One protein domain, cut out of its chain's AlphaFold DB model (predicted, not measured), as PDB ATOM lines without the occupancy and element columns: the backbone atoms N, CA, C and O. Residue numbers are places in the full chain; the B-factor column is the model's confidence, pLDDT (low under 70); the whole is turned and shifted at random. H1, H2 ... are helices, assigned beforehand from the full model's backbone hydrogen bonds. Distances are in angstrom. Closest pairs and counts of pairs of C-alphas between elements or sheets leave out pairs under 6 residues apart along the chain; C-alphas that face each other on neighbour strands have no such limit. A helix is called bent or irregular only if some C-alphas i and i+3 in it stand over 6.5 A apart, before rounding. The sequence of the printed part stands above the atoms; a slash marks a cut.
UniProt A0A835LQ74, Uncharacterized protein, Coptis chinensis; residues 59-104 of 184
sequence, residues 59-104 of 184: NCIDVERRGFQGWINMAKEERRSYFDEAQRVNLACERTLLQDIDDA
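Overview. This is residues 59 to 104 of the 184 residues of an uncharacterized protein of Coptis chinensis (UniProt A0A835LQ74). What does the printed part look like from its first residue on? It is an open L of two helices: the shorter, H1, meets the long H2 at a corner near residues 74 and 75, and from there the two arms spread apart. What is it made of? There are 46 residues printed, with two named helices in the order H1, H2 and no named strand, and the class is all helix. How large and how dense is it? It is extended, with a radius of gyration of the C-alphas of 16.4 A, and its flat outline spans 46 by 29 by 8 A.

Arrangement. How does H1, residues 60 to 73, stand to H2, residues 76 to 102? They are close but not clearly touching, with 1 pair of C-alphas within 8 A; the closest C-alphas are those of Trp 71 and Arg 79, 7.7 A apart. Which way do they run? They run opposite ways at a steep tilt of 67 degrees, only just short of about perpendicular. What do the backbone atoms show? In H1 every O i to N i+4 pair is within hydrogen-bond range, and in H2 20 of 23 are.

Along the chain. Where is H1? It begins at C-alpha 60, at (196.066, 169.974, 288.553), and measures 19.9 A from first to last C-alpha. Where is H2? It runs 38.7 A from C-alpha 76 at (199.840, 183.737, 266.717) to C-alpha 102 at (235.634, 172.217, 275.751). Is either helix bent? Neither is bent or irregular, H2 only just: C-alphas 78 and 81 are 6.2 A apart.

Size, cuts and confidence. How far does it reach? The two C-alphas farthest apart, those of Asn 73 and Ala 104, are 46.2 A apart. Is it continuous? The printed part has no cut, and the link from H1 to H2 is tight. Where is confidence low? The mean pLDDT of the printed part is 89.8, and residues 103 to 104 are under 70.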
ATOM      1  N   ASN A  59     192.191 170.945 290.957       81.50
ATOM      2  CA  ASN A  59     192.684 169.710 290.354       81.50
ATOM      3  C   ASN A  59     193.718 170.057 289.275       81.50
ATOM      4  O   ASN A  59     193.398 170.766 288.321       81.50
ATOM      5  N   CYS A  60     194.962 169.596 289.438       77.12
ATOM      6  CA  CYS A  60     196.066 169.974 288.553       77.12
ATOM      7  C   CYS A  60     195.740 169.683 287.081       77.12
ATOM      8  O   CYS A  60     196.132 170.440 286.199       77.12
ATOM      9  N   ILE A  61     194.926 168.653 286.830       84.56
ATOM     10  CA  ILE A  61     194.435 168.290 285.500       84.56
ATOM     11  C   ILE A  61     193.507 169.375 284.928       84.56
ATOM     12  O   ILE A  61     193.546 169.665 283.732       84.56
ATOM     13  N   ASP A  62     192.662 169.986 285.756       85.31
ATOM     14  CA  ASP A  62     191.768 171.066 285.327       85.31
ATOM     15  C   ASP A  62     192.549 172.363 285.063       85.31
ATOM     16  O   ASP A  62     192.243 173.080 284.108       85.31
ATOM     17  N   VAL A  63     193.600 172.631 285.849       86.56
ATOM     18  CA  VAL A  63     194.528 173.752 285.617       86.56
ATOM     19  C   VAL A  63     195.275 173.575 284.291       86.56
ATOM     20  O   VAL A  63     195.268 174.487 283.462       86.56
ATOM     21  N   GLU A  64     195.852 172.396 284.043       87.94
ATOM     22  CA  GLU A  64     196.534 172.068 282.782       87.94
ATOM     23  C   GLU A  64     195.596 172.204 281.578       87.94
ATOM     24  O   GLU A  64     195.955 172.810 280.567       87.94
ATOM     25  N   ARG A  65     194.358 171.705 281.697       94.38
ATOM     26  CA  ARG A  65     193.349 171.792 280.633       94.38
ATOM     27  C   ARG A  65     192.995 173.236 280.295       94.38
ATOM     28  O   ARG A  65     192.942 173.583 279.116       94.38
ATOM     29  N   ARG A  66     192.761 174.081 281.304       92.88
ATOM     30  CA  ARG A  66     192.473 175.508 281.082       92.88
ATOM     31  C   ARG A  66     193.665 176.236 280.478       92.88
ATOM     32  O   ARG A  66     193.471 177.015 279.549       92.88
ATOM     33  N   GLY A  67     194.876 175.955 280.957       91.75
ATOM     34  CA  GLY A  67     196.101 176.528 280.400       91.75
ATOM     35  C   GLY A  67     196.281 176.169 278.925       91.75
ATOM     36  O   GLY A  67     196.507 177.048 278.096       91.75
ATOM     37  N   PHE A  68     196.089 174.896 278.576       94.56
ATOM     38  CA  PHE A  68     196.202 174.423 277.197       94.56
ATOM     39  C   PHE A  68     195.119 174.999 276.280       94.56
ATOM     40  O   PHE A  68     195.419 175.451 275.174       94.56
ATOM     41  N   GLN A  69     193.866 175.040 276.739       93.94
ATOM     42  CA  GLN A  69     192.788 175.649 275.965       93.94
ATOM     43  C   GLN A  69     193.025 177.150 275.760       93.94
ATOM     44  O   GLN A  69     192.786 177.662 274.667       93.94
ATOM     45  N   GLY A  70     193.540 177.836 276.786       94.75
ATOM     46  CA  GLY A  70     193.999 179.217 276.687       94.75
ATOM     47  C   GLY A  70     195.052 179.367 275.595       94.75
ATOM     48  O   GLY A  70     194.845 180.136 274.666       94.75
ATOM     49  N   TRP A  71     196.113 178.559 275.641       94.44
ATOM     50  CA  TRP A  71     197.195 178.569 274.653       94.44
ATOM     51  C   TRP A  71     196.719 178.342 273.212       94.44
ATOM     52  O   TRP A  71     197.142 179.059 272.304       94.44
ATOM     53  N   ILE A  72     195.836 177.363 272.982       93.44
ATOM     54  CA  ILE A  72     195.264 177.108 271.648       93.44
ATOM     55  C   ILE A  72     194.526 178.345 271.132       93.44
ATOM     56  O   ILE A  72     194.645 178.683 269.951       93.44
ATOM     57  N   ASN A  73     193.791 179.012 272.021       95.31
ATOM     58  CA  ASN A  73     192.980 180.176 271.694       95.31
ATOM     59  C   ASN A  73     193.799 181.476 271.573       95.31
ATOM     60  O   ASN A  73     193.270 182.453 271.049       95.31
ATOM     61  N   MET A  74     195.067 181.510 272.006       95.56
ATOM     62  CA  MET A  74     195.930 182.690 271.859       95.56
ATOM     63  C   MET A  74     196.226 182.982 270.387       95.56
ATOM     64  O   MET A  74     196.469 182.066 269.582       95.56
ATOM     65  N   ALA A  75     196.272 184.266 270.032       93.62
ATOM     66  CA  ALA A  75     196.661 184.677 268.687       93.62
ATOM     67  C   ALA A  75     198.118 184.268 268.393       93.62
ATOM     68  O   ALA A  75     198.914 183.993 269.298       93.62
ATOM     69  N   LYS A  76     198.487 184.178 267.111       90.69
ATOM     70  CA  LYS A  76     199.840 183.737 266.717       90.69
ATOM     71  C   LYS A  76     200.900 184.744 267.159       90.69
ATOM     72  O   LYS A  76     201.993 184.355 267.561       90.69
ATOM     73  N   GLU A  77     200.546 186.020 267.120       91.94
ATOM     74  CA  GLU A  77     201.372 187.156 267.511       91.94
ATOM     75  C   GLU A  77     201.677 187.118 269.014       91.94
ATOM     76  O   GLU A  77     202.815 187.334 269.417       91.94
ATOM     77  N   GLU A  78     200.693 186.753 269.835       89.88
ATOM     78  CA  GLU A  78     200.865 186.602 271.284       89.88
ATOM     79  C   GLU A  78     201.720 185.372 271.617       89.88
ATOM     80  O   GLU A  78     202.603 185.431 272.478       89.88
ATOM     81  N   ARG A  79     201.521 184.269 270.879       94.88
ATOM     82  CA  ARG A  79     202.329 183.047 271.013       94.88
ATOM     83  C   ARG A  79     203.788 183.244 270.611       94.88
ATOM     84  O   ARG A  79     204.652 182.541 271.131       94.88
ATOM     85  N   ARG A  80     204.080 184.196 269.721       92.81
ATOM     86  CA  ARG A  80     205.435 184.463 269.216       92.81
ATOM     87  C   ARG A  80     206.435 184.754 270.335       92.81
ATOM     88  O   ARG A  80     207.531 184.214 270.306       92.81
ATOM     89  N   SER A  81     206.024 185.513 271.350       94.44
ATOM     90  CA  SER A  81     206.870 185.833 272.510       94.44
ATOM     91  C   SER A  81     207.407 184.585 273.225       94.44
ATOM     92  O   SER A  81     208.578 184.531 273.595       94.44
ATOM     93  N   TYR A  82     206.580 183.546 273.354       93.56
ATOM     94  CA  TYR A  82     206.975 182.278 273.960       93.56
ATOM     95  C   TYR A  82     207.926 181.481 273.072       93.56
ATOM     96  O   TYR A  82     208.827 180.826 273.588       93.56
ATOM     97  N   PHE A  83     207.745 181.530 271.751       94.44
ATOM     98  CA  PHE A  83     208.671 180.892 270.817       94.44
ATOM     99  C   PHE A  83     210.041 181.569 270.834       94.44
ATOM    100  O   PHE A  83     211.052 180.872 270.908       94.44
ATOM    101  N   ASP A  84     210.073 182.902 270.831       96.06
ATOM    102  CA  ASP A  84     211.314 183.677 270.876       96.06
ATOM    103  C   ASP A  84     212.075 183.410 272.194       96.06
ATOM    104  O   ASP A  84     213.283 183.160 272.181       96.06
ATOM    105  N   GLU A  85     211.373 183.373 273.336       95.75
ATOM    106  CA  GLU A  85     211.997 183.054 274.629       95.75
ATOM    107  C   GLU A  85     212.445 181.588 274.712       95.75
ATOM    108  O   GLU A  85     213.554 181.312 275.171       95.75
ATOM    109  N   ALA A  86     211.642 180.640 274.220       95.38
ATOM    110  CA  ALA A  86     212.035 179.232 274.168       95.38
ATOM    111  C   ALA A  86     213.286 179.031 273.303       95.38
ATOM    112  O   ALA A  86     214.189 178.292 273.694       95.38
ATOM    113  N   GLN A  87     213.384 179.731 272.169       97.00
ATOM    114  CA  GLN A  87     214.576 179.714 271.325       97.00
ATOM    115  C   GLN A  87     215.788 180.291 272.064       97.00
ATOM    116  O   GLN A  87     216.869 179.699 272.028       97.00
ATOM    117  N   ARG A  88     215.614 181.412 272.772       96.69
ATOM    118  CA  ARG A  88     216.676 182.030 273.576       96.69
ATOM    119  C   ARG A  88     217.200 181.072 274.646       96.69
ATOM    120  O   ARG A  88     218.415 180.933 274.796       96.69
ATOM    121  N   VAL A  89     216.298 180.410 275.370       97.62
ATOM    122  CA  VAL A  89     216.638 179.433 276.414       97.62
ATOM    123  C   VAL A  89     217.301 178.194 275.814       97.62
ATOM    124  O   VAL A  89     218.305 177.734 276.354       97.62
ATOM    125  N   ASN A  90     216.807 177.689 274.679       96.56
ATOM    126  CA  ASN A  90     217.393 176.533 274.002       96.56
ATOM    127  C   ASN A  90     218.844 176.801 273.580       96.56
ATOM    128  O   ASN A  90     219.735 176.031 273.921       96.56
ATOM    129  N   LEU A  91     219.099 177.945 272.938       96.19
ATOM    130  CA  LEU A  91     220.451 178.354 272.544       96.19
ATOM    131  C   LEU A  91     221.381 178.551 273.748       96.19
ATOM    132  O   LEU A  91     222.575 178.269 273.663       96.19
ATOM    133  N   ALA A  92     220.859 179.058 274.868       94.69
ATOM    134  CA  ALA A  92     221.639 179.190 276.094       94.69
ATOM    135  C   ALA A  92     222.030 177.816 276.659       94.69
ATOM    136  O   ALA A  92     223.190 177.621 277.008       94.69
ATOM    137  N   CYS A  93     221.090 176.867 276.684       91.12
ATOM    138  CA  CYS A  93     221.335 175.491 277.112       91.12
ATOM    139  C   CYS A  93     222.376 174.797 276.218       91.12
ATOM    140  O   CYS A  93     223.358 174.257 276.721       91.12
ATOM    141  N   GLU A  94     222.213 174.882 274.894       91.81
ATOM    142  CA  GLU A  94     223.160 174.323 273.919       91.81
ATOM    143  C   GLU A  94     224.565 174.911 274.082       91.81
ATOM    144  O   GLU A  94     225.551 174.178 274.052       91.81
ATOM    145  N   ARG A  95     224.670 176.225 274.314       91.88
ATOM    146  CA  ARG A  95     225.958 176.877 274.571       91.88
ATOM    147  C   ARG A  95     226.635 176.332 275.828       91.88
ATOM    148  O   ARG A  95     227.834 176.086 275.784       91.88
ATOM    149  N   THR A  96     225.893 176.145 276.919       91.25
ATOM    150  CA  THR A  96     226.439 175.562 278.155       91.25
ATOM    151  C   THR A  96     226.929 174.135 277.925       91.25
ATOM    152  O   THR A  96     228.052 173.819 278.295       91.25
ATOM    153  N   LEU A  97     226.142 173.305 277.232       88.81
ATOM    154  CA  LEU A  97     226.542 171.929 276.916       88.81
ATOM    155  C   LEU A  97     227.833 171.863 276.087       88.81
ATOM    156  O   LEU A  97     228.636 170.956 276.281       88.81
ATOM    157  N   LEU A  98     228.036 172.802 275.161       87.75
ATOM    158  CA  LEU A  98     229.266 172.877 274.368       87.75
ATOM    159  C   LEU A  98     230.464 173.349 275.198       87.75
ATOM    160  O   LEU A  98     231.558 172.818 275.035       87.75
ATOM    161  N   GLN A  99     230.255 174.301 276.105       84.38
ATOM    162  CA  GLN A  99     231.300 174.778 277.005       84.38
ATOM    163  C   GLN A  99     231.808 173.664 277.933       84.38
ATOM    164  O   GLN A  99     233.015 173.477 278.044       84.38
ATOM    165  N   ASP A 100     230.902 172.858 278.497       75.56
ATOM    166  CA  ASP A 100     231.257 171.713 279.349       75.56
ATOM    167  C   ASP A 100     232.126 170.669 278.613       75.56
ATOM    168  O   ASP A 100     232.883 169.926 279.238       75.56
ATOM    169  N   ILE A 101     232.018 170.590 277.280       78.06
ATOM    170  CA  ILE A 101     232.830 169.693 276.443       78.06
ATOM    171  C   ILE A 101     234.227 170.267 276.208       78.06
ATOM    172  O   ILE A 101     235.192 169.505 276.163       78.06
ATOM    173  N   ASP A 102     234.344 171.577 276.012       74.12
ATOM    174  CA  ASP A 102     235.634 172.217 275.751       74.12
ATOM    175  C   ASP A 102     236.470 172.338 277.032       74.12
ATOM    176  O   ASP A 102     237.663 172.039 276.992       74.12
ATOM    177  N   ASP A 103     235.842 172.604 278.181       64.88
ATOM    178  CA  ASP A 103     236.502 172.587 279.498       64.88
ATOM    179  C   ASP A 103     237.036 171.185 279.880       64.88
ATOM    180  O   ASP A 103     237.859 171.052 280.784       64.88
ATOM    181  N   ALA A 104     236.586 170.126 279.194       63.31
ATOM    182  CA  ALA A 104     237.032 168.746 279.395       63.31
ATOM    183  C   ALA A 104     238.155 168.297 278.434       63.31
ATOM    184  O   ALA A 104     238.580 167.143 278.507       63.31
TER     185      ALA A 104